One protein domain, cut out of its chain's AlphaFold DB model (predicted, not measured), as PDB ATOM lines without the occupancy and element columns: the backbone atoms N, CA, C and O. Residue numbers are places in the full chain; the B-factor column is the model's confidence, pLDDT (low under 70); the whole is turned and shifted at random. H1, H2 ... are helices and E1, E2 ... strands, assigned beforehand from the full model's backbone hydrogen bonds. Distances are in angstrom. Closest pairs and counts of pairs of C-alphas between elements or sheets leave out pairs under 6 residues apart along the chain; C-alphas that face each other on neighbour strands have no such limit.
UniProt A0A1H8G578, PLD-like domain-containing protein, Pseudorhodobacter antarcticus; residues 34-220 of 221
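Overview. This is residues 34 to 220 of the 221 residues of the protein "PLD-like domain-containing protein" of Pseudorhodobacter antarcticus (UniProt A0A1H8G578). What is the main picture? A twisted seven-stranded sheet forms a slab between helices: H2, H3 and H4 cover one face and H6 crosses the other, in three layers. The small hairpin of E2 and E3 packs on H2. What is it made of? The printed part has 187 residues with six named helices and nine named strands, E1 H1 E2 E3 H2 E4 H3 E5 H4 E6 E7 E8 H5 E9 H6, class mixed, and the mixed large sheet runs E1 E9 E8 E7 E4 E5 E6. It is compact, with a radius of gyration of the C-alphas of 15.8 A and spans of 43 by 34 by 31 A.

Along the chain. Where do the first elements lie? E1, residues 41 to 46, spans 17.0 A from C-alpha 41 at (394.412, 374.745, 48.118). H1 is 61 to 65, E2 66 to 71, E3 77 to 81 and H2 84 to 94, 15.9 A. What follows? E4 is 101 to 105, H3 113 to 123, E5 128 to 133, H4 138 to 151, 19.9 A, and E6 155 to 160. E7 is 167 to 171, E8 176 to 180, H5 186 to 190, E9 194 to 199, and H6, 203 to 219, spans 24.3 A to C-alpha 219 at (407.412, 347.488, 41.238).

Arrangement. How are strands paired? Edge strand E1 is antiparallel to E9, with N 42 and O 198 within hydrogen-bond range at 2.8 A. E4 and E5 are parallel, with N 103 and O 129 at 2.8 A; E4, H3, E5 and E5, H4, E6 are strand-helix-strand units, parallel neighbours joined through a helix, with right-handed crossovers. Where are the helices? H2 is over E9 and E8 at a height over the sheet of 7.5 A, and touches H3, the closest C-alphas being Phe 89 and Glu 114, 6.2 A. H4 is on the same face as H2, over E5 and E6, at a height of 8.7 A; H6 is on the opposite face at 9.3 A, across the strands at 67 degrees to E8 on the local plane. H1, with residues 63 to 64, and H5, with 187 to 190, only graze the sheet. How are the helix backbones? In H3, H4 and H5 every O i to N i+4 pair is within hydrogen-bond range; H2 has 6 of 7, H6 12 of 13, and H1 0 of 1, with 1 of 2 O i to N i+3 pairs.

Size, cuts and confidence. How large is it? The C-alphas of Thr 51 and Gln 218, the two farthest apart, are 46.1 A apart. Is it continuous and confident? The printed part has no cut, and E1 to H1 is the long link. The model's mean pLDDT of the printed part is 93.4, with residues 34 to 39 under 70.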
ATOM      1  N   THR A  34     385.295 386.561  41.765       54.69
ATOM      2  CA  THR A  34     386.250 386.228  42.829       54.69
ATOM      3  C   THR A  34     387.478 385.578  42.203       54.69
ATOM      4  O   THR A  34     387.396 384.483  41.635       54.69
ATOM      5  N   TYR A  35     388.619 386.253  42.306       51.28
ATOM      6  CA  TYR A  35     389.914 385.709  41.916       51.28
ATOM      7  C   TYR A  35     390.494 384.921  43.086       51.28
ATOM      8  O   TYR A  35     390.647 385.451  44.185       51.28
ATOM      9  N   LEU A  36     390.823 383.651  42.855       54.47
ATOM     10  CA  LEU A  36     391.554 382.837  43.823       54.47
ATOM     11  C   LEU A  36     393.048 383.180  43.727       54.47
ATOM     12  O   LEU A  36     393.858 382.393  43.234       54.47
ATOM     13  N   CYS A  37     393.397 384.399  44.129       43.72
ATOM     14  CA  CYS A  37     394.780 384.806  44.335       43.72
ATOM     15  C   CYS A  37     395.343 383.985  45.509       43.72
ATOM     16  O   CYS A  37     394.682 383.858  46.535       43.72
ATOM     17  N   GLU A  38     396.538 383.409  45.357       52.44
ATOM     18  CA  GLU A  38     397.393 382.905  46.456       52.44
ATOM     19  C   GLU A  38     396.901 381.731  47.327       52.44
ATOM     20  O   GLU A  38     397.665 381.237  48.152       52.44
ATOM     21  N   GLY A  39     395.690 381.203  47.128       55.88
ATOM     22  CA  GLY A  39     395.247 380.005  47.847       55.88
ATOM     23  C   GLY A  39     396.176 378.807  47.595       55.88
ATOM     24  O   GLY A  39     396.374 378.405  46.441       55.88
ATOM     25  N   SER A  40     396.720 378.226  48.671       78.81
ATOM     26  CA  SER A  40     397.513 376.989  48.637       78.81
ATOM     27  C   SER A  40     396.670 375.773  48.264       78.81
ATOM     28  O   SER A  40     397.228 374.778  47.825       78.81
ATOM     29  N   ILE A  41     395.339 375.846  48.393       92.75
ATOM     30  CA  ILE A  41     394.412 374.745  48.118       92.75
ATOM     31  C   ILE A  41     393.246 375.255  47.265       92.75
ATOM     32  O   ILE A  41     392.487 376.130  47.679       92.75
ATOM     33  N   LEU A  42     393.084 374.700  46.065       93.88
ATOM     34  CA  LEU A  42     392.095 375.128  45.077       93.88
ATOM     35  C   LEU A  42     391.238 373.941  44.616       93.88
ATOM     36  O   LEU A  42     391.660 373.188  43.734       93.88
ATOM     37  N   PRO A  43     390.022 373.766  45.169       95.81
ATOM     38  CA  PRO A  43     389.094 372.750  44.696       95.81
ATOM     39  C   PRO A  43     388.381 373.220  43.426       95.81
ATOM     40  O   PRO A  43     387.866 374.337  43.367       95.81
ATOM     41  N   ALA A  44     388.284 372.359  42.428       96.88
ATOM     42  CA  ALA A  44     387.517 372.569  41.215       96.88
ATOM     43  C   ALA A  44     386.642 371.349  40.944       96.88
ATOM     44  O   ALA A  44     387.033 370.215  41.213       96.88
ATOM     45  N   PHE A  45     385.465 371.596  40.388       97.38
ATOM     46  CA  PHE A  45     384.454 370.573  40.166       97.38
ATOM     47  C   PHE A  45     384.025 370.580  38.706       97.38
ATOM     48  O   PHE A  45     384.144 371.594  38.012       97.38
ATOM     49  N   SER A  46     383.507 369.453  38.254       96.12
ATOM     50  CA  SER A  46     382.814 369.313  36.982       96.12
ATOM     51  C   SER A  46     381.470 368.634  37.206       96.12
ATOM     52  O   SER A  46     381.205 368.025  38.244       96.12
ATOM     53  N   GLY A  47     380.587 368.795  36.237       92.44
ATOM     54  CA  GLY A  47     379.288 368.155  36.220       92.44
ATOM     55  C   GLY A  47     378.525 368.554  34.975       92.44
ATOM     56  O   GLY A  47     378.861 369.530  34.299       92.44
ATOM     57  N   ARG A  48     377.478 367.794  34.673       91.31
ATOM     58  CA  ARG A  48     376.493 368.170  33.669       91.31
ATOM     59  C   ARG A  48     375.115 367.740  34.137       91.31
ATOM     60  O   ARG A  48     374.874 366.554  34.346       91.31
ATOM     61  N   TYR A  49     374.202 368.698  34.272       85.38
ATOM     62  CA  TYR A  49     372.795 368.397  34.528       85.38
ATOM     63  C   TYR A  49     372.225 367.526  33.406       85.38
ATOM     64  O   TYR A  49     372.485 367.782  32.232       85.38
ATOM     65  N   LEU A  50     371.373 366.556  33.753       84.50
ATOM     66  CA  LEU A  50     370.685 365.701  32.772       84.50
ATOM     67  C   LEU A  50     369.880 366.507  31.739       84.50
ATOM     68  O   LEU A  50     369.713 366.078  30.602       84.50
ATOM     69  N   THR A  51     369.409 367.691  32.130       88.88
ATOM     70  CA  THR A  51     368.595 368.591  31.305       88.88
ATOM     71  C   THR A  51     369.413 369.584  30.478       88.88
ATOM     72  O   THR A  51     368.833 370.365  29.726       88.88
ATOM     73  N   ARG A  52     370.750 369.597  30.597       82.44
ATOM     74  CA  ARG A  52     371.618 370.568  29.914       82.44
ATOM     75  C   ARG A  52     372.677 369.882  29.063       82.44
ATOM     76  O   ARG A  52     373.184 368.813  29.388       82.44
ATOM     77  N   ARG A  53     373.032 370.530  27.951       83.88
ATOM     78  CA  ARG A  53     374.098 370.058  27.051       83.88
ATOM     79  C   ARG A  53     375.491 370.484  27.511       83.88
ATOM     80  O   ARG A  53     376.452 369.764  27.255       83.88
ATOM     81  N   GLU A  54     375.578 371.618  28.194       87.56
ATOM     82  CA  GLU A  54     376.829 372.233  28.637       87.56
ATOM     83  C   GLU A  54     377.247 371.740  30.022       87.56
ATOM     84  O   GLU A  54     376.414 371.546  30.912       87.56
ATOM     85  N   ALA A  55     378.553 371.552  30.188       88.25
ATOM     86  CA  ALA A  55     379.158 371.262  31.477       88.25
ATOM     87  C   ALA A  55     379.146 372.501  32.383       88.25
ATOM     88  O   ALA A  55     379.115 373.637  31.910       88.25
ATOM     89  N   HIS A  56     379.202 372.278  33.690       89.44
ATOM     90  CA  HIS A  56     379.275 373.320  34.708       89.44
ATOM     91  C   HIS A  56     380.331 372.973  35.761       89.44
ATOM     92  O   HIS A  56     380.823 371.845  35.836       89.44
ATOM     93  N   TYR A  57     380.670 373.942  36.609       93.00
ATOM     94  CA  TYR A  57     381.760 373.823  37.577       93.00
ATOM     95  C   TYR A  57     381.296 373.174  38.896       93.00
ATOM     96  O   TYR A  57     381.536 373.681  39.989       93.00
ATOM     97  N   GLY A  58     380.575 372.051  38.802       91.94
ATOM     98  CA  GLY A  58     379.903 371.395  39.932       91.94
ATOM     99  C   GLY A  58     378.554 372.026  40.299       91.94
ATOM    100  O   GLY A  58     378.116 372.990  39.677       91.94
ATOM    101  N   PHE A  59     377.853 371.444  41.271       91.12
ATOM    102  CA  PHE A  59     376.432 371.745  41.516       91.12
ATOM    103  C   PHE A  59     376.174 372.969  42.406       91.12
ATOM    104  O   PHE A  59     375.049 373.458  42.448       91.12
ATOM    105  N   ALA A  60     377.200 373.486  43.089       92.31
ATOM    106  CA  ALA A  60     377.089 374.706  43.880       92.31
ATOM    107  C   ALA A  60     377.172 375.948  42.966       92.31
ATOM    108  O   ALA A  60     378.195 376.128  42.298       92.31
ATOM    109  N   PRO A  61     376.164 376.848  42.951       89.31
ATOM    110  CA  PRO A  61     376.164 378.025  42.075       89.31
ATOM    111  C   PRO A  61     377.386 378.933  42.245       89.31
ATOM    112  O   PRO A  61     377.867 379.493  41.260       89.31
ATOM    113  N   ALA A  62     377.920 379.021  43.468       90.12
ATOM    114  CA  ALA A  62     379.120 379.792  43.795       90.12
ATOM    115  C   ALA A  62     380.363 379.355  43.000       90.12
ATOM    116  O   ALA A  62     381.275 380.151  42.807       90.12
ATOM    117  N   ASN A  63     380.414 378.120  42.488       92.31
ATOM    118  CA  ASN A  63     381.545 377.686  41.672       92.31
ATOM    119  C   ASN A  63     381.579 378.334  40.284       92.31
ATOM    120  O   ASN A  63     382.654 378.448  39.701       92.31
ATOM    121  N   ASN A  64     380.437 378.795  39.765       87.69
ATOM    122  CA  ASN A  64     380.364 379.376  38.424       87.69
ATOM    123  C   ASN A  64     380.989 380.773  38.318       87.69
ATOM    124  O   ASN A  64     381.244 381.238  37.212       87.69
ATOM    125  N   SER A  65     381.238 381.440  39.446       90.00
ATOM    126  CA  SER A  65     381.875 382.760  39.502       90.00
ATOM    127  C   SER A  65     383.356 382.714  39.891       90.00
ATOM    128  O   SER A  65     383.995 383.767  39.957       90.00
ATOM    129  N   ARG A  66     383.913 381.525  40.163       92.69
ATOM    130  CA  ARG A  66     385.301 381.366  40.614       92.69
ATOM    131  C   ARG A  66     386.259 381.371  39.432       92.69
ATOM    132  O   ARG A  66     386.138 380.541  38.530       92.69
ATOM    133  N   ASN A  67     387.267 382.236  39.498       91.38
ATOM    134  CA  ASN A  67     388.345 382.298  38.520       91.38
ATOM    135  C   ASN A  67     389.711 382.020  39.158       91.38
ATOM    136  O   ASN A  67     389.987 382.379  40.303       91.38
ATOM    137  N   LEU A  68     390.572 381.395  38.366       89.62
ATOM    138  CA  LEU A  68     391.997 381.210  38.596       89.62
ATOM    139  C   LEU A  68     392.748 382.184  37.682       89.62
ATOM    140  O   LEU A  68     392.424 382.288  36.495       89.62
ATOM    141  N   ASP A  69     393.785 382.843  38.199       90.12
ATOM    142  CA  ASP A  69     394.752 383.537  37.347       90.12
ATOM    143  C   ASP A  69     395.749 382.528  36.753       90.12
ATOM    144  O   ASP A  69     396.804 382.231  37.319       90.12
ATOM    145  N   LEU A  70     395.327 381.911  35.649       91.31
ATOM    146  CA  LEU A  70     395.941 380.715  35.087       91.31
ATOM    147  C   LEU A  70     397.217 381.062  34.327       91.31
ATOM    148  O   LEU A  70     397.199 381.906  33.423       91.31
ATOM    149  N   LEU A  71     398.287 380.319  34.606       89.69
ATOM    150  CA  LEU A  71     399.509 380.386  33.817       89.69
ATOM    151  C   LEU A  71     399.265 379.863  32.387       89.69
ATOM    152  O   LEU A  71     398.836 378.726  32.155       89.69
ATOM    153  N   ARG A  72     399.504 380.722  31.397       88.75
ATOM    154  CA  ARG A  72     399.412 380.409  29.966       88.75
ATOM    155  C   ARG A  72     400.772 379.949  29.436       88.75
ATOM    156  O   ARG A  72     401.790 380.155  30.101       88.75
ATOM    157  N   PRO A  73     400.817 379.338  28.237       79.50
ATOM    158  CA  PRO A  73     402.084 379.144  27.544       79.50
ATOM    159  C   PRO A  73     402.842 380.479  27.460       79.50
ATOM    160  O   PRO A  73     402.216 381.526  27.282       79.50
ATOM    161  N   PHE A  74     404.169 380.441  27.610       76.00
ATOM    162  CA  PHE A  74     405.060 381.618  27.586       76.00
ATOM    163  C   PHE A  74     404.958 382.573  28.791       76.00
ATOM    164  O   PHE A  74     405.437 383.701  28.727       76.00
ATOM    165  N   GLY A  75     404.361 382.136  29.904       79.12
ATOM    166  CA  GLY A  75     404.505 382.804  31.205       79.12
ATOM    167  C   GLY A  75     403.478 383.893  31.521       79.12
ATOM    168  O   GLY A  75     403.400 384.344  32.661       79.12
ATOM    169  N   ALA A  76     402.640 384.296  30.560       88.75
ATOM    170  CA  ALA A  76     401.555 385.234  30.837       88.75
ATOM    171  C   ALA A  76     400.510 384.597  31.767       88.75
ATOM    172  O   ALA A  76     400.084 383.464  31.539       88.75
ATOM    173  N   ARG A  77     400.031 385.336  32.769       90.69
ATOM    174  CA  ARG A  77     398.862 384.931  33.558       90.69
ATOM    175  C   ARG A  77     397.600 385.595  33.021       90.69
ATOM    176  O   ARG A  77     397.624 386.756  32.604       90.69
ATOM    177  N   ARG A  78     396.521 384.820  32.907       91.38
ATOM    178  CA  ARG A  78     395.221 385.313  32.440       91.38
ATOM    179  C   ARG A  78     394.098 384.648  33.229       91.38
ATOM    180  O   ARG A  78     394.139 383.422  33.377       91.38
ATOM    181  N   PRO A  79     393.025 385.388  33.558       91.75
ATOM    182  CA  PRO A  79     391.831 384.808  34.153       91.75
ATOM    183  C   PRO A  79     391.303 383.612  33.351       91.75
ATOM    184  O   PRO A  79     391.258 383.627  32.113       91.75
ATOM    185  N   ALA A  80     390.915 382.563  34.063       91.56
ATOM    186  CA  ALA A  80     390.224 381.398  33.536       91.56
ATOM    187  C   ALA A  80     389.232 380.871  34.585       91.56
ATOM    188  O   ALA A  80     389.535 380.954  35.779       91.56
ATOM    189  N   PRO A  81     388.101 380.272  34.176       92.94
ATOM    190  CA  PRO A  81     387.206 379.601  35.113       92.94
ATOM    191  C   PRO A  81     387.943 378.541  35.936       92.94
ATOM    192  O   PRO A  81     388.773 377.799  35.402       92.94
ATOM    193  N   CYS A  82     387.624 378.443  37.227       94.19
ATOM    194  CA  CYS A  82     388.186 377.445  38.136       94.19
ATOM    195  C   CYS A  82     387.606 376.046  37.841       94.19
ATOM    196  O   CYS A  82     386.746 375.537  38.560       94.19
ATOM    197  N   SER A  83     388.074 375.427  36.757       95.06
ATOM    198  CA  SER A  83     387.648 374.105  36.289       95.06
ATOM    199  C   SER A  83     388.639 373.001  36.659       95.06
ATOM    200  O   SER A  83     389.805 373.266  36.962       95.06
ATOM    201  N   VAL A  84     388.194 371.741  36.572       96.75
ATOM    202  CA  VAL A  84     389.071 370.571  36.760       96.75
ATOM    203  C   VAL A  84     390.264 370.574  35.794       96.75
ATOM    204  O   VAL A  84     391.347 370.126  36.163       96.75
ATOM    205  N   ASN A  85     390.122 371.118  34.579       95.81
ATOM    206  CA  ASN A  85     391.252 371.264  33.654       95.81
ATOM    207  C   ASN A  85     392.171 372.421  34.073       95.81
ATOM    208  O   ASN A  85     393.389 372.290  34.013       95.81
ATOM    209  N   ALA A  86     391.603 373.546  34.522       94.88
ATOM    210  CA  ALA A  86     392.358 374.741  34.893       94.88
ATOM    211  C   ALA A  86     393.328 374.481  36.052       94.88
ATOM    212  O   ALA A  86     394.498 374.846  35.970       94.88
ATOM    213  N   VAL A  87     392.876 373.781  37.095       95.81
ATOM    214  CA  VAL A  87     393.746 373.428  38.227       95.81
ATOM    215  C   VAL A  87     394.835 372.418  37.842       95.81
ATOM    216  O   VAL A  87     395.936 372.469  38.384       95.81
ATOM    217  N   ALA A  88     394.573 371.546  36.863       96.44
ATOM    218  CA  ALA A  88     395.589 370.641  36.331       96.44
ATOM    219  C   ALA A  88     396.629 371.375  35.471       96.44
ATOM    220  O   ALA A  88     397.823 371.104  35.590       96.44
ATOM    221  N   PHE A  89     396.205 372.345  34.655       94.25
ATOM    222  CA  PHE A  89     397.133 373.202  33.917       94.25
ATOM    223  C   PHE A  89     398.063 373.969  34.822       94.25
ATOM    224  O   PHE A  89     399.244 374.071  34.513       94.25
ATOM    225  N   GLU A  90     397.528 374.522  35.904       91.94
ATOM    226  CA  GLU A  90     398.333 375.291  36.832       91.94
ATOM    227  C   GLU A  90     399.451 374.426  37.426       91.94
ATOM    228  O   GLU A  90     400.600 374.852  37.402       91.94
ATOM    229  N   ALA A  91     399.155 373.188  37.847       93.69
ATOM    230  CA  ALA A  91     400.180 372.251  38.315       93.69
ATOM    231  C   ALA A  91     401.238 371.956  37.237       93.69
ATOM    232  O   ALA A  91     402.434 372.054  37.496       93.69
ATOM    233  N   ILE A  92     400.803 371.623  36.014       96.00
ATOM    234  CA  ILE A  92     401.712 371.244  34.918       96.00
ATOM    235  C   ILE A  92     402.571 372.428  34.463       96.00
ATOM    236  O   ILE A  92     403.739 372.250  34.141       96.00
ATOM    237  N   ARG A  93     402.008 373.635  34.385       92.94
ATOM    238  CA  ARG A  93     402.703 374.809  33.838       92.94
ATOM    239  C   ARG A  93     403.547 375.540  34.866       92.94
ATOM    240  O   ARG A  93     404.494 376.205  34.466       92.94
ATOM    241  N   ALA A  94     403.223 375.430  36.154       89.12
ATOM    242  CA  ALA A  94     404.017 376.047  37.213       89.12
ATOM    243  C   ALA A  94     405.380 375.366  37.411       89.12
ATOM    244  O   ALA A  94     406.246 375.949  38.060       89.12
ATOM    245  N   VAL A  95     405.588 374.155  36.875       92.31
ATOM    246  CA  VAL A  95     406.896 373.495  36.938       92.31
ATOM    247  C   VAL A  95     407.927 374.287  36.108       92.31
ATOM    248  O   VAL A  95     407.649 374.609  34.940       92.31
ATOM    249  N   PRO A  96     409.100 374.628  36.673       92.50
ATOM    250  CA  PRO A  96     410.159 375.311  35.931       92.50
ATOM    251  C   PRO A  96     410.694 374.440  34.785       92.50
ATOM    252  O   PRO A  96     410.465 373.231  34.747       92.50
ATOM    253  N   ASP A  97     411.397 375.060  33.836       94.62
ATOM    254  CA  ASP A  97     412.078 374.341  32.752       94.62
ATOM    255  C   ASP A  97     413.056 373.306  33.331       94.62
ATOM    256  O   ASP A  97     413.743 373.570  34.317       94.62
ATOM    257  N   GLY A  98     413.090 372.107  32.744       96.12
ATOM    258  CA  GLY A  98     413.862 370.976  33.273       96.12
ATOM    259  C   GLY A  98     413.323 370.344  34.565       96.12
ATOM    260  O   GLY A  98     413.878 369.340  35.014       96.12
ATOM    261  N   GLY A  99     412.251 370.882  35.156       96.44
ATOM    262  CA  GLY A  99     411.652 370.342  36.375       96.44
ATOM    263  C   GLY A  99     410.889 369.031  36.156       96.44
ATOM    264  O   GLY A  99     410.586 368.641  35.031       96.44
ATOM    265  N   ARG A 100     410.572 368.309  37.231       98.25
ATOM    266  CA  ARG A 100     410.040 366.939  37.171       98.25
ATOM    267  C   ARG A 100     408.530 366.880  37.356       98.25
ATOM    268  O   ARG A 100     407.972 367.459  38.294       98.25
ATOM    269  N   LEU A 101     407.883 366.084  36.507       98.62
ATOM    270  CA  LEU A 101     406.465 365.755  36.606       98.62
ATOM    271  C   LEU A 101     406.269 364.248  36.793       98.62
ATOM    272  O   LEU A 101     406.832 363.432  36.064       98.62
ATOM    273  N   LYS A 102     405.400 363.885  37.732       98.81
ATOM    274  CA  LYS A 102     404.915 362.515  37.927       98.81
ATOM    275  C   LYS A 102     403.409 362.497  37.728       98.81
ATOM    276  O   LYS A 102     402.697 363.311  38.310       98.81
ATOM    277  N   VAL A 103     402.916 361.590  36.897       98.75
ATOM    278  CA  VAL A 103     401.495 361.471  36.561       98.75
ATOM    279  C   VAL A 103     401.056 360.047  36.852       98.75
ATOM    280  O   VAL A 103     401.466 359.135  36.145       98.75
ATOM    281  N   ALA A 104     400.215 359.844  37.863       98.50
ATOM    282  CA  ALA A 104     399.526 358.574  38.074       98.50
ATOM    283  C   ALA A 104     398.058 358.769  37.717       98.50
ATOM    284  O   ALA A 104     397.369 359.579  38.339       98.50
ATOM    285  N   MET A 105     397.594 358.083  36.677       98.31
ATOM    286  CA  MET A 105     396.257 358.317  36.146       98.31
ATOM    287  C   MET A 105     395.601 357.020  35.684       98.31
ATOM    288  O   MET A 105     396.145 356.314  34.832       98.31
ATOM    289  N   TYR A 106     394.404 356.730  36.196       97.69
ATOM    290  CA  TYR A 106     393.660 355.536  35.794       97.69
ATOM    291  C   TYR A 106     393.322 355.532  34.297       97.69
ATOM    292  O   TYR A 106     393.534 354.527  33.615       97.69
ATOM    293  N   ALA A 107     392.836 356.663  33.770       96.62
ATOM    294  CA  ALA A 107     392.527 356.832  32.352       96.62
ATOM    295  C   ALA A 107     392.996 358.191  31.805       96.62
ATOM    296  O   ALA A 107     392.804 359.239  32.425       96.62
ATOM    297  N   MET A 108     393.561 358.176  30.594       96.12
ATOM    298  CA  MET A 108     394.040 359.364  29.882       96.12
ATOM    299  C   MET A 108     393.577 359.365  28.423       96.12
ATOM    300  O   MET A 108     393.382 358.314  27.813       96.12
ATOM    301  N   SER A 109     393.423 360.558  27.852       96.06
ATOM    302  CA  SER A 109     393.104 360.762  26.440       96.06
ATOM    303  C   SER A 109     393.986 361.850  25.834       96.06
ATOM    304  O   SER A 109     394.183 362.901  26.433       96.06
ATOM    305  N   ALA A 110     394.435 361.666  24.593       96.25
ATOM    306  CA  ALA A 110     395.142 362.713  23.852       96.25
ATOM    307  C   ALA A 110     394.237 363.900  23.448       96.25
ATOM    308  O   ALA A 110     394.723 364.913  22.954       96.25
ATOM    309  N   ARG A 111     392.913 363.782  23.642       94.62
ATOM    310  CA  ARG A 111     391.916 364.810  23.290       94.62
ATOM    311  C   ARG A 111     391.624 365.797  24.418       94.62
ATOM    312  O   ARG A 111     390.788 366.681  24.236       94.62
ATOM    313  N   VAL A 112     392.245 365.631  25.586       95.06
ATOM    314  CA  VAL A 112     392.135 366.619  26.660       95.06
ATOM    315  C   VAL A 112     393.254 367.638  26.561       95.06
ATOM    316  O   VAL A 112     394.363 367.302  26.146       95.06
ATOM    317  N   PRO A 113     393.005 368.891  26.939       93.31
ATOM    318  CA  PRO A 113     394.005 369.916  26.732       93.31
ATOM    319  C   PRO A 113     395.179 369.790  27.730       93.31
ATOM    320  O   PRO A 113     396.287 370.207  27.398       93.31
ATOM    321  N   GLU A 114     395.016 369.112  28.877       96.12
ATOM    322  CA  GLU A 114     396.119 368.733  29.782       96.12
ATOM    323  C   GLU A 114     397.199 367.893  29.087       96.12
ATOM    324  O   GLU A 114     398.379 368.041  29.394       96.12
ATOM    325  N   TYR A 115     396.819 367.052  28.119       97.31
ATOM    326  CA  TYR A 115     397.778 366.293  27.316       97.31
ATOM    327  C   TYR A 115     398.715 367.235  26.550       97.31
ATOM    328  O   TYR A 115     399.927 367.040  26.560       97.31
ATOM    329  N   GLY A 116     398.172 368.302  25.954       96.56
ATOM    330  CA  GLY A 116     398.969 369.343  25.306       96.56
ATOM    331  C   GLY A 116     399.952 370.006  26.272       96.56
ATOM    332  O   GLY A 116     401.124 370.138  25.940       96.56
ATOM    333  N   ALA A 117     399.509 370.328  27.491       96.44
ATOM    334  CA  ALA A 117     400.370 370.930  28.511       96.44
ATOM    335  C   ALA A 117     401.507 369.997  28.974       96.44
ATOM    336  O   ALA A 117     402.616 370.466  29.220       96.44
ATOM    337  N   LEU A 118     401.272 368.682  29.055       98.06
ATOM    338  CA  LEU A 118     402.335 367.708  29.347       98.06
ATOM    339  C   LEU A 118     403.373 367.663  28.219       98.06
ATOM    340  O   LEU A 118     404.571 367.668  28.486       98.06
ATOM    341  N   ILE A 119     402.935 367.677  26.958       98.06
ATOM    342  CA  ILE A 119     403.852 367.735  25.810       98.06
ATOM    343  C   ILE A 119     404.626 369.063  25.786       98.06
ATOM    344  O   ILE A 119     405.825 369.063  25.516       98.06
ATOM    345  N   GLU A 120     403.978 370.190  26.104       96.31
ATOM    346  CA  GLU A 120     404.638 371.494  26.277       96.31
ATOM    347  C   GLU A 120     405.732 371.423  27.354       96.31
ATOM    348  O   GLU A 120     406.859 371.840  27.103       96.31
ATOM    349  N   ALA A 121     405.438 370.856  28.529       96.88
ATOM    350  CA  ALA A 121     406.420 370.685  29.599       96.88
ATOM    351  C   ALA A 121     407.595 369.789  29.170       96.88
ATOM    352  O   ALA A 121     408.752 370.162  29.361       96.88
ATOM    353  N   ALA A 122     407.323 368.660  28.513       98.38
ATOM    354  CA  ALA A 122     408.371 367.770  28.018       98.38
ATOM    355  C   ALA A 122     409.300 368.464  27.005       98.38
ATOM    356  O   ALA A 122     410.513 368.268  27.042       98.38
ATOM    357  N   ARG A 123     408.760 369.335  26.141       97.50
ATOM    358  CA  ARG A 123     409.555 370.156  25.206       97.50
ATOM    359  C   ARG A 123     410.402 371.222  25.900       97.50
ATOM    360  O   ARG A 123     411.440 371.593  25.366       97.50
ATOM    361  N   ARG A 124     410.010 371.666  27.099       95.69
ATOM    362  CA  ARG A 124     410.843 372.485  28.003       95.69
ATOM    363  C   ARG A 124     411.880 371.651  28.775       95.69
ATOM    364  O   ARG A 124     412.444 372.123  29.758       95.69
ATOM    365  N   GLY A 125     412.097 370.393  28.386       97.88
ATOM    366  CA  GLY A 125     413.064 369.490  29.009       97.88
ATOM    367  C   GLY A 125     412.606 368.871  30.329       97.88
ATOM    368  O   GLY A 125     413.413 368.227  30.990       97.88
ATOM    369  N   CYS A 126     411.341 369.044  30.723       98.25
ATOM    370  CA  CYS A 126     410.823 368.490  31.973       98.25
ATOM    371  C   CYS A 126     410.685 366.963  31.858       98.25
ATOM    372  O   CYS A 126     409.856 366.520  31.055       98.25
ATOM    373  N   PRO A 127     411.426 366.133  32.618       98.62
ATOM    374  CA  PRO A 127     411.193 364.696  32.621       98.62
ATOM    375  C   PRO A 127     409.812 364.369  33.199       98.62
ATOM    376  O   PRO A 127     409.434 364.856  34.270       98.62
ATOM    377  N   ILE A 128     409.067 363.524  32.485       98.81
ATOM    378  CA  ILE A 128     407.710 363.118  32.854       98.81
ATOM    379  C   ILE A 128     407.651 361.605  33.031       98.81
ATOM    380  O   ILE A 128     407.856 360.841  32.089       98.81
ATOM    381  N   GLU A 129     407.311 361.171  34.236       98.81
ATOM    382  CA  GLU A 129     407.055 359.770  34.560       98.81
ATOM    383  C   GLU A 129     405.540 359.546  34.610       98.81
ATOM    384  O   GLU A 129     404.835 360.149  35.419       98.81
ATOM    385  N   VAL A 130     405.022 358.697  33.725       98.69
ATOM    386  CA  VAL A 130     403.587 358.429  33.587       98.69
ATOM    387  C   VAL A 130     403.292 356.992  33.989       98.69
ATOM    388  O   VAL A 130     403.748 356.044  33.351       98.69
ATOM    389  N   LEU A 131     402.502 356.828  35.039       98.38
ATOM    390  CA  LEU A 131     402.014 355.556  35.538       98.38
ATOM    391  C   LEU A 131     400.535 355.390  35.175       98.38
ATOM    392  O   LEU A 131     399.700 356.224  35.527       98.38
ATOM    393  N   LEU A 132     400.211 354.291  34.498       98.12
ATOM    394  CA  LEU A 132     398.865 353.974  34.019       98.12
ATOM    395  C   LEU A 132     398.401 352.609  34.524       98.12
ATOM    396  O   LEU A 132     399.210 351.722  34.802       98.12
ATOM    397  N   ASP A 133     397.088 352.399  34.570       97.50
ATOM    398  CA  ASP A 133     396.543 351.043  34.617       97.50
ATOM    399  C   ASP A 133     396.805 350.370  33.266       97.50
ATOM    400  O   ASP A 133     396.437 350.906  32.217       97.50
ATOM    401  N   ARG A 134     397.447 349.194  33.256       95.38
ATOM    402  CA  ARG A 134     397.846 348.544  31.998       95.38
ATOM    403  C   ARG A 134     396.658 348.166  31.125       95.38
ATOM    404  O   ARG A 134     396.816 348.144  29.915       95.38
ATOM    405  N   LYS A 135     395.498 347.824  31.691       95.75
ATOM    406  CA  LYS A 135     394.335 347.414  30.892       95.75
ATOM    407  C   LYS A 135     393.628 348.622  30.298       95.75
ATOM    408  O   LYS A 135     393.268 348.590  29.128       95.75
ATOM    409  N   ILE A 136     393.444 349.672  31.093       97.19
ATOM    410  CA  ILE A 136     392.705 350.867  30.671       97.19
ATOM    411  C   ILE A 136     393.569 351.796  29.817       97.19
ATOM    412  O   ILE A 136     393.117 352.300  28.792       97.19
ATOM    413  N   GLY A 137     394.822 351.998  30.214       94.94
ATOM    414  CA  GLY A 137     395.737 352.943  29.588       94.94
ATOM    415  C   GLY A 137     396.596 352.370  28.463       94.94
ATOM    416  O   GLY A 137     397.415 353.122  27.946       94.94
ATOM    417  N   LYS A 138     396.453 351.088  28.078       94.50
ATOM    418  CA  LYS A 138     397.378 350.406  27.146       94.50
ATOM    419  C   LYS A 138     397.637 351.202  25.867       94.50
ATOM    420  O   LYS A 138     398.769 351.586  25.609       94.50
ATOM    421  N   VAL A 139     396.572 351.452  25.102       96.50
ATOM    422  CA  VAL A 139     396.654 352.084  23.776       96.50
ATOM    423  C   VAL A 139     397.234 353.489  23.899       96.50
ATOM    424  O   VAL A 139     398.212 353.817  23.241       96.50
ATOM    425  N   PHE A 140     396.699 354.293  24.824       97.25
ATOM    426  CA  PHE A 140     397.212 355.639  25.076       97.25
ATOM    427  C   PHE A 140     398.693 355.630  25.490       97.25
ATOM    428  O   PHE A 140     399.462 356.479  25.047       97.25
ATOM    429  N   GLY A 141     399.093 354.690  26.348       97.25
ATOM    430  CA  GLY A 141     400.463 354.572  26.829       97.25
ATOM    431  C   GLY A 141     401.442 354.182  25.723       97.25
ATOM    432  O   GLY A 141     402.521 354.764  25.649       97.25
ATOM    433  N   GLU A 142     401.056 353.249  24.848       97.81
ATOM    434  CA  GLU A 142     401.826 352.860  23.659       97.81
ATOM    435  C   GLU A 142     401.985 354.043  22.692       97.81
ATOM    436  O   GLU A 142     403.107 354.351  22.287       97.81
ATOM    437  N   ASP A 143     400.901 354.772  22.409       98.25
ATOM    438  CA  ASP A 143     400.922 355.961  21.547       98.25
ATOM    439  C   ASP A 143     401.802 357.081  22.125       98.25
ATOM    440  O   ASP A 143     402.599 357.698  21.413       98.25
ATOM    441  N   LEU A 144     401.692 357.347  23.433       98.50
ATOM    442  CA  LEU A 144     402.504 358.355  24.116       98.50
ATOM    443  C   LEU A 144     403.986 357.967  24.124       98.50
ATOM    444  O   LEU A 144     404.830 358.819  23.850       98.50
ATOM    445  N   ALA A 145     404.311 356.702  24.394       98.19
ATOM    446  CA  ALA A 145     405.688 356.214  24.364       98.19
ATOM    447  C   ALA A 145     406.286 356.279  22.948       98.19
ATOM    448  O   ALA A 145     407.426 356.720  22.780       98.19
ATOM    449  N   ALA A 146     405.517 355.898  21.923       98.44
ATOM    450  CA  ALA A 146     405.934 356.002  20.527       98.44
ATOM    451  C   ALA A 146     406.210 357.460  20.141       98.44
ATOM    452  O   ALA A 146     407.282 357.772  19.621       98.44
ATOM    453  N   ARG A 147     405.290 358.370  20.478       98.31
ATOM    454  CA  ARG A 147     405.468 359.805  20.254       98.31
ATOM    455  C   ARG A 147     406.699 360.351  20.969       98.31
ATOM    456  O   ARG A 147     407.478 361.075  20.355       98.31
ATOM    457  N   ALA A 148     406.882 360.008  22.244       98.56
ATOM    458  CA  ALA A 148     408.023 360.461  23.031       98.56
ATOM    459  C   ALA A 148     409.349 360.030  22.394       98.56
ATOM    460  O   ALA A 148     410.256 360.845  22.263       98.56
ATOM    461  N   LYS A 149     409.423 358.786  21.907       98.50
ATOM    462  CA  LYS A 149     410.584 358.279  21.169       98.50
ATOM    463  C   LYS A 149     410.815 359.031  19.857       98.50
ATOM    464  O   LYS A 149     411.950 359.392  19.568       98.50
ATOM    465  N   THR A 150     409.767 359.262  19.068       98.38
ATOM    466  CA  THR A 150     409.869 359.949  17.770       98.38
ATOM    467  C   THR A 150     410.274 361.416  17.910       98.38
ATOM    468  O   THR A 150     411.067 361.901  17.110       98.38
ATOM    469  N   GLU A 151     409.749 362.123  18.911       98.19
ATOM    470  CA  GLU A 151     410.029 363.548  19.142       98.19
ATOM    471  C   GLU A 151     411.226 363.793  20.084       98.19
ATOM    472  O   GLU A 151     411.596 364.944  20.301       98.19
ATOM    473  N   GLY A 152     411.831 362.747  20.661       98.50
ATOM    474  CA  GLY A 152     412.921 362.887  21.635       98.50
ATOM    475  C   GLY A 152     412.487 363.529  22.959       98.50
ATOM    476  O   GLY A 152     413.272 364.225  23.599       98.50
ATOM    477  N   LEU A 153     411.230 363.331  23.366       98.69
ATOM    478  CA  LEU A 153     410.681 363.904  24.595       98.69
ATOM    479  C   LEU A 153     411.083 363.056  25.814       98.69
ATOM    480  O   LEU A 153     410.989 361.828  25.741       98.69
ATOM    481  N   PRO A 154     411.443 363.665  26.961       98.56
ATOM    482  CA  PRO A 154     411.832 362.949  28.178       98.56
ATOM    483  C   PRO A 154     410.610 362.382  28.931       98.56
ATOM    484  O   PRO A 154     410.397 362.662  30.106       98.56
ATOM    485  N   ILE A 155     409.778 361.589  28.252       98.81
ATOM    486  CA  ILE A 155     408.572 360.970  28.814       98.81
ATOM    487  C   ILE A 155     408.785 359.462  28.920       98.81
ATOM    488  O   ILE A 155     409.050 358.789  27.926       98.81
ATOM    489  N   THR A 156     408.614 358.920  30.122       98.69
ATOM    490  CA  THR A 156     408.624 357.476  30.375       98.69
ATOM    491  C   THR A 156     407.237 357.033  30.809       98.69
ATOM    492  O   THR A 156     406.666 357.615  31.725       98.69
ATOM    493  N   VAL A 157     406.702 355.983  30.183       98.31
ATOM    494  CA  VAL A 157     405.376 355.437  30.507       98.31
ATOM    495  C   VAL A 157     405.519 354.025  31.067       98.31
ATOM    496  O   VAL A 157     406.231 353.202  30.496       98.31
ATOM    497  N   ARG A 158     404.822 353.726  32.167       97.88
ATOM    498  CA  ARG A 158     404.732 352.385  32.758       97.88
ATOM    499  C   ARG A 158     403.289 352.021  33.080       97.88
ATOM    500  O   ARG A 158     402.479 352.872  33.432       97.88
ATOM    501  N   GLY A 159     402.976 350.730  32.972       96.12
ATOM    502  CA  GLY A 159     401.633 350.197  33.202       96.12
ATOM    503  C   GLY A 159     401.586 349.168  34.332       96.12
ATOM    504  O   GLY A 159     402.299 348.159  34.270       96.12
ATOM    505  N   THR A 160     400.702 349.363  35.311       95.69
ATOM    506  CA  THR A 160     400.478 348.433  36.427       95.69
ATOM    507  C   THR A 160     399.685 347.199  35.990       95.69
ATOM    508  O   THR A 160     398.684 347.294  35.287       95.69
ATOM    509  N   ASN A 161     400.095 346.010  36.445       91.06
ATOM    510  CA  ASN A 161     399.355 344.758  36.198       91.06
ATOM    511  C   ASN A 161     398.144 344.566  37.124       91.06
ATOM    512  O   ASN A 161     397.288 343.714  36.880       91.06
ATOM    513  N   ARG A 162     398.089 345.333  38.212       90.44
ATOM    514  CA  ARG A 162     396.954 345.406  39.133       90.44
ATOM    515  C   ARG A 162     396.194 346.701  38.878       90.44
ATOM    516  O   ARG A 162     396.786 347.658  38.381       90.44
ATOM    517  N   ARG A 163     394.910 346.710  39.248       93.56
ATOM    518  CA  ARG A 163     394.063 347.906  39.200       93.56
ATOM    519  C   ARG A 163     394.765 349.051  39.926       93.56
ATOM    520  O   ARG A 163     395.006 348.939  41.125       93.56
ATOM    521  N   MET A 164     395.080 350.116  39.202       94.75
ATOM    522  CA  MET A 164     395.598 351.363  39.761       94.75
ATOM    523  C   MET A 164     394.561 352.442  39.488       94.75
ATOM    524  O   MET A 164     394.250 352.690  38.334       94.75
ATOM    525  N   HIS A 165     393.991 353.035  40.536       95.69
ATOM    526  CA  HIS A 165     392.922 354.034  40.417       95.69
ATOM    527  C   HIS A 165     393.351 355.408  40.964       95.69
ATOM    528  O   HIS A 165     392.528 356.185  41.446       95.69
ATOM    529  N   GLN A 166     394.660 355.671  40.948       97.62
ATOM    530  CA  GLN A 166     395.209 356.970  41.312       97.62
ATOM    531  C   GLN A 166     394.951 357.968  40.192       97.62
ATOM    532  O   GLN A 166     395.145 357.640  39.021       97.62
ATOM    533  N   ASN A 167     394.561 359.183  40.574       98.19
ATOM    534  CA  ASN A 167     394.250 360.277  39.664       98.19
ATOM    535  C   ASN A 167     394.942 361.553  40.157       98.19
ATOM    536  O   ASN A 167     394.296 362.455  40.692       98.19
ATOM    537  N   TYR A 168     396.266 361.620  39.993       98.62
ATOM    538  CA  TYR A 168     397.054 362.780  40.395       98.62
ATOM    539  C   TYR A 168     398.176 363.151  39.423       98.62
ATOM    540  O   TYR A 168     398.701 362.330  38.667       98.62
ATOM    541  N   ILE A 169     398.559 364.424  39.479       98.69
ATOM    542  CA  ILE A 169     399.780 364.966  38.883       98.69
ATOM    543  C   ILE A 169     400.568 365.638  40.005       98.69
ATOM    544  O   ILE A 169     400.019 366.446  40.755       98.69
ATOM    545  N   LEU A 170     401.849 365.311  40.100       98.56
ATOM    546  CA  LEU A 170     402.807 365.884  41.033       98.56
ATOM    547  C   LEU A 170     403.864 366.664  40.240       98.56
ATOM    548  O   LEU A 170     404.577 366.085  39.420       98.56
ATOM    549  N   ALA A 171     403.968 367.963  40.508       96.94
ATOM    550  CA  ALA A 171     405.050 368.832  40.063       96.94
ATOM    551  C   ALA A 171     406.038 369.019  41.217       96.94
ATOM    552  O   ALA A 171     405.748 369.707  42.198       96.94
ATOM    553  N   GLN A 172     407.179 368.336  41.122       92.12
ATOM    554  CA  GLN A 172     408.051 368.106  42.275       92.12
ATOM    555  C   GLN A 172     408.746 369.386  42.744       92.12
ATOM    556  O   GLN A 172     408.709 369.689  43.935       92.12
ATOM    557  N   ASP A 173     409.317 370.156  41.813       92.19
ATOM    558  CA  ASP A 173     410.175 371.312  42.128       92.19
ATOM    559  C   ASP A 173     409.408 372.520  42.677       92.19
ATOM    560  O   ASP A 173     409.981 373.363  43.358       92.19
ATOM    561  N   CYS A 174     408.104 372.606  42.405       91.12
ATOM    562  CA  CYS A 174     407.215 373.622  42.978       91.12
ATOM    563  C   CYS A 174     406.249 373.042  44.023       91.12
ATOM    564  O   CYS A 174     405.248 373.677  44.365       91.12
ATOM    565  N   HIS A 175     406.522 371.821  44.499       94.06
ATOM    566  CA  HIS A 175     405.771 371.119  45.543       94.06
ATOM    567  C   HIS A 175     404.252 371.202  45.357       94.06
ATOM    568  O   HIS A 175     403.503 371.497  46.290       94.06
ATOM    569  N   SER A 176     403.802 371.011  44.117       95.19
ATOM    570  CA  SER A 176     402.398 371.147  43.756       95.19
ATOM    571  C   SER A 176     401.812 369.795  43.378       95.19
ATOM    572  O   SER A 176     402.375 369.061  42.567       95.19
ATOM    573  N   VAL A 177     400.658 369.473  43.953       97.56
ATOM    574  CA  VAL A 177     399.920 368.238  43.683       97.56
ATOM    575  C   VAL A 177     398.518 368.608  43.254       97.56
ATOM    576  O   VAL A 177     397.825 369.337  43.953       97.56
ATOM    577  N   VAL A 178     398.057 368.070  42.134       98.00
ATOM    578  CA  VAL A 178     396.636 368.077  41.793       98.00
ATOM    579  C   VAL A 178     396.121 366.651  41.841       98.00
ATOM    580  O   VAL A 178     396.686 365.768  41.206       98.00
ATOM    581  N   THR A 179     395.060 366.418  42.605       98.56
ATOM    582  CA  THR A 179     394.477 365.085  42.804       98.56
ATOM    583  C   THR A 179     392.960 365.164  42.921       98.56
ATOM    584  O   THR A 179     392.412 366.226  43.211       98.56
ATOM    585  N   GLY A 180     392.258 364.063  42.684       98.00
ATOM    586  CA  GLY A 180     390.815 363.976  42.879       98.00
ATOM    587  C   GLY A 180     390.236 362.736  42.221       98.00
ATOM    588  O   GLY A 180     390.921 361.735  42.053       98.00
ATOM    589  N   THR A 181     388.969 362.801  41.827       98.12
ATOM    590  CA  THR A 181     388.287 361.681  41.161       98.12
ATOM    591  C   THR A 181     388.393 361.765  39.636       98.12
ATOM    592  O   THR A 181     388.370 360.746  38.951       98.12
ATOM    593  N   ALA A 182     388.613 362.965  39.085       98.00
ATOM    594  CA  ALA A 182     388.626 363.201  37.645       98.00
ATOM    595  C   ALA A 182     389.832 362.568  36.922       98.00
ATOM    596  O   ALA A 182     390.977 362.996  37.102       98.00
ATOM    597  N   ASN A 183     389.553 361.666  35.981       97.81
ATOM    598  CA  ASN A 183     390.521 361.182  34.993       97.81
ATOM    599  C   ASN A 183     390.927 362.289  34.002       97.81
ATOM    600  O   ASN A 183     390.211 363.280  33.833       97.81
ATOM    601  N   LEU A 184     392.033 362.120  33.269       97.19
ATOM    602  CA  LEU A 184     392.406 363.025  32.167       97.19
ATOM    603  C   LEU A 184     391.652 362.653  30.882       97.19
ATOM    604  O   LEU A 184     392.237 362.256  29.873       97.19
ATOM    605  N   THR A 185     390.325 362.764  30.932       97.19
ATOM    606  CA  THR A 185     389.413 362.460  29.824       97.19
ATOM    607  C   THR A 185     388.414 363.595  29.605       97.19
ATOM    608  O   THR A 185     388.125 364.386  30.506       97.19
ATOM    609  N   GLN A 186     387.859 363.678  28.393       95.62
ATOM    610  CA  GLN A 186     386.821 364.667  28.082       95.62
ATOM    611  C   GLN A 186     385.563 364.447  28.938       95.62
ATOM    612  O   GLN A 186     384.843 365.397  29.225       95.62
ATOM    613  N   ASP A 187     385.317 363.216  29.379       95.38
ATOM    614  CA  ASP A 187     384.130 362.856  30.154       95.38
ATOM    615  C   ASP A 187     384.195 363.353  31.580       95.38
ATOM    616  O   ASP A 187     383.221 363.931  32.060       95.38
ATOM    617  N   SER A 188     385.354 363.213  32.224       96.19
ATOM    618  CA  SER A 188     385.549 363.764  33.559       96.19
ATOM    619  C   SER A 188     385.414 365.289  33.566       96.19
ATOM    620  O   SER A 188     384.931 365.842  34.545       96.19
ATOM    621  N   ALA A 189     385.764 365.978  32.475       93.38
ATOM    622  CA  ALA A 189     385.572 367.425  32.363       93.38
ATOM    623  C   ALA A 189     384.129 367.830  32.007       93.38
ATOM    624  O   ALA A 189     383.630 368.822  32.534       93.38
ATOM    625  N   ASN A 190     383.463 367.082  31.118       93.06
ATOM    626  CA  ASN A 190     382.245 367.560  30.451       93.06
ATOM    627  C   ASN A 190     380.954 366.822  30.822       93.06
ATOM    628  O   ASN A 190     379.868 367.293  30.482       93.06
ATOM    629  N   ARG A 191     381.045 365.624  31.408       91.38
ATOM    630  CA  ARG A 191     379.890 364.728  31.594       91.38
ATOM    631  C   ARG A 191     379.732 364.254  33.029       91.38
ATOM    632  O   ARG A 191     378.604 364.183  33.506       91.38
ATOM    633  N   HIS A 192     380.828 363.901  33.687       94.62
ATOM    634  CA  HIS A 192     380.792 363.297  35.012       94.62
ATOM    635  C   HIS A 192     380.795 364.358  36.112       94.62
ATOM    636  O   HIS A 192     381.315 365.457  35.931       94.62
ATOM    637  N   ALA A 193     380.211 363.999  37.253       96.12
ATOM    638  CA  ALA A 193     380.348 364.753  38.486       96.12
ATOM    639  C   ALA A 193     381.681 364.376  39.142       96.12
ATOM    640  O   ALA A 193     381.782 363.330  39.776       96.12
ATOM    641  N   GLU A 194     382.706 365.196  38.941       97.44
ATOM    642  CA  GLU A 194     384.059 364.921  39.423       97.44
ATOM    643  C   GLU A 194     384.633 366.142  40.133       97.44
ATOM    644  O   GLU A 194     384.120 367.260  40.023       97.44
ATOM    645  N   TYR A 195     385.752 365.939  40.821       98.12
ATOM    646  CA  TYR A 195     386.540 367.043  41.340       98.12
ATOM    647  C   TYR A 195     388.039 366.829  41.156       98.12
ATOM    648  O   TYR A 195     388.527 365.714  40.942       98.12
ATOM    649  N   ARG A 196     388.764 367.940  41.275       98.12
ATOM    650  CA  ARG A 196     390.203 368.002  41.527       98.12
ATOM    651  C   ARG A 196     390.483 369.054  42.582       98.12
ATOM    652  O   ARG A 196     389.808 370.075  42.626       98.12
ATOM    653  N   ILE A 197     391.500 368.827  43.390       97.88
ATOM    654  CA  ILE A 197     392.034 369.795  44.335       97.88
ATOM    655  C   ILE A 197     393.495 369.994  43.969       97.88
ATOM    656  O   ILE A 197     394.251 369.027  43.909       97.88
ATOM    657  N   LEU A 198     393.864 371.237  43.685       97.00
ATOM    658  CA  LEU A 198     395.255 371.639  43.537       97.00
ATOM    659  C   LEU A 198     395.780 372.126  44.882       97.00
ATOM    660  O   LEU A 198     395.249 373.086  45.427       97.00
ATOM    661  N   PHE A 199     396.840 371.494  45.354       96.06
ATOM    662  CA  PHE A 199     397.679 371.920  46.459       96.06
ATOM    663  C   PHE A 199     398.948 372.546  45.875       96.06
ATOM    664  O   PHE A 199     399.598 371.925  45.035       96.06
ATOM    665  N   ARG A 200     399.289 373.772  46.271       92.50
ATOM    666  CA  ARG A 200     400.492 374.495  45.838       92.50
ATOM    667  C   ARG A 200     401.461 374.653  46.998       92.50
ATOM    668  O   ARG A 200     401.028 374.967  48.104       92.50
ATOM    669  N   ASN A 201     402.756 374.574  46.698       91.94
ATOM    670  CA  ASN A 201     403.841 374.869  47.634       91.94
ATOM    671  C   ASN A 201     403.752 374.067  48.948       91.94
ATOM    672  O   ASN A 201     404.055 374.597  50.015       91.94
ATOM    673  N   ASP A 202     403.334 372.801  48.878       94.12
ATOM    674  CA  ASP A 202     403.219 371.911  50.036       94.12
ATOM    675  C   ASP A 202     404.256 370.776  49.943       94.12
ATOM    676  O   ASP A 202     403.985 369.721  49.357       94.12
ATOM    677  N   PRO A 203     405.475 370.974  50.485       94.31
ATOM    678  CA  PRO A 203     406.543 369.981  50.389       94.31
ATOM    679  C   PRO A 203     406.223 368.690  51.151       94.31
ATOM    680  O   PRO A 203     406.618 367.610  50.710       94.31
ATOM    681  N   ALA A 204     405.492 368.772  52.268       95.81
ATOM    682  CA  ALA A 204     405.156 367.603  53.075       95.81
ATOM    683  C   ALA A 204     404.136 366.706  52.358       95.81
ATOM    684  O   ALA A 204     404.261 365.479  52.370       95.81
ATOM    685  N   LEU A 205     403.148 367.308  51.693       95.88
ATOM    686  CA  LEU A 205     402.206 366.584  50.847       95.88
ATOM    687  C   LEU A 205     402.896 366.033  49.593       95.88
ATOM    688  O   LEU A 205     402.738 364.853  49.275       95.88
ATOM    689  N   ALA A 206     403.700 366.849  48.907       96.88
ATOM    690  CA  ALA A 206     404.425 366.432  47.708       96.88
ATOM    691  C   ALA A 206     405.333 365.217  47.971       96.88
ATOM    692  O   ALA A 206     405.334 364.277  47.175       96.88
ATOM    693  N   ALA A 207     406.032 365.184  49.111       97.62
ATOM    694  CA  ALA A 207     406.878 364.058  49.512       97.62
ATOM    695  C   ALA A 207     406.085 362.753  49.732       97.62
ATOM    696  O   ALA A 207     406.560 361.666  49.391       97.62
ATOM    697  N   GLN A 208     404.860 362.839  50.262       98.44
ATOM    698  CA  GLN A 208     403.988 361.671  50.432       98.44
ATOM    699  C   GLN A 208     403.520 361.113  49.082       98.44
ATOM    700  O   GLN A 208     403.624 359.908  48.850       98.44
ATOM    701  N   PHE A 209     403.080 361.981  48.164       98.50
ATOM    702  CA  PHE A 209     402.709 361.573  46.801       98.50
ATOM    703  C   PHE A 209     403.899 361.017  46.019       98.50
ATOM    704  O   PHE A 209     403.760 360.038  45.290       98.50
ATOM    705  N   GLU A 210     405.086 361.600  46.192       98.38
ATOM    706  CA  GLU A 210     406.308 361.065  45.604       98.38
ATOM    707  C   GLU A 210     406.612 359.655  46.119       98.38
ATOM    708  O   GLU A 210     406.952 358.773  45.327       98.38
ATOM    709  N   THR A 211     406.486 359.431  47.427       98.50
ATOM    710  CA  THR A 211     406.742 358.123  48.039       98.50
ATOM    711  C   THR A 211     405.771 357.066  47.511       98.50
ATOM    712  O   THR A 211     406.208 355.975  47.132       98.50
ATOM    713  N   ASP A 212     404.476 357.390  47.428       97.88
ATOM    714  CA  ASP A 212     403.455 356.519  46.829       97.88
ATOM    715  C   ASP A 212     403.799 356.183  45.370       97.88
ATOM    716  O   ASP A 212     403.928 355.007  45.011       97.88
ATOM    717  N   PHE A 213     404.055 357.211  44.552       98.44
ATOM    718  CA  PHE A 213     404.404 357.045  43.144       98.44
ATOM    719  C   PHE A 213     405.632 356.150  42.970       98.44
ATOM    720  O   PHE A 213     405.578 355.160  42.240       98.44
ATOM    721  N   ASN A 214     406.730 356.465  43.664       97.94
ATOM    722  CA  ASN A 214     407.996 355.740  43.556       97.94
ATOM    723  C   ASN A 214     407.846 354.279  43.988       97.94
ATOM    724  O   ASN A 214     408.414 353.390  43.351       97.94
ATOM    725  N   THR A 215     407.042 354.018  45.023       97.00
ATOM    726  CA  THR A 215     406.754 352.659  45.498       97.00
ATOM    727  C   THR A 215     406.089 351.822  44.410       97.00
ATOM    728  O   THR A 215     406.459 350.663  44.207       97.00
ATOM    729  N   ILE A 216     405.117 352.384  43.686       96.31
ATOM    730  CA  ILE A 216     404.469 351.670  42.581       96.31
ATOM    731  C   ILE A 216     405.422 351.574  41.386       96.31
ATOM    732  O   ILE A 216     405.591 350.489  40.829       96.31
ATOM    733  N   TRP A 217     406.078 352.679  41.028       97.44
ATOM    734  CA  TRP A 217     406.990 352.796  39.891       97.44
ATOM    735  C   TRP A 217     408.108 351.754  39.920       97.44
ATOM    736  O   TRP A 217     408.374 351.108  38.910       97.44
ATOM    737  N   GLN A 218     408.728 351.530  41.080       96.38
ATOM    738  CA  GLN A 218     409.797 350.540  41.255       96.38
ATOM    739  C   GLN A 218     409.312 349.088  41.114       96.38
ATOM    740  O   GLN A 218     410.104 348.205  40.797       96.38
ATOM    741  N   ARG A 219     408.018 348.828  41.333       93.69
ATOM    742  CA  ARG A 219     407.412 347.488  41.238       93.69
ATOM    743  C   ARG A 219     406.879 347.165  39.846       93.69
ATOM    744  O   ARG A 219     406.495 346.024  39.592       93.69
ATOM    745  N   VAL A 220     406.817 348.159  38.966       90.56
ATOM    746  CA  VAL A 220     406.437 347.984  37.568       90.56
ATOM    747  C   VAL A 220     407.679 348.208  36.716       90.56
ATOM    748  O   VAL A 220     408.152 349.330  36.568       90.56
TER     749      VAL A 220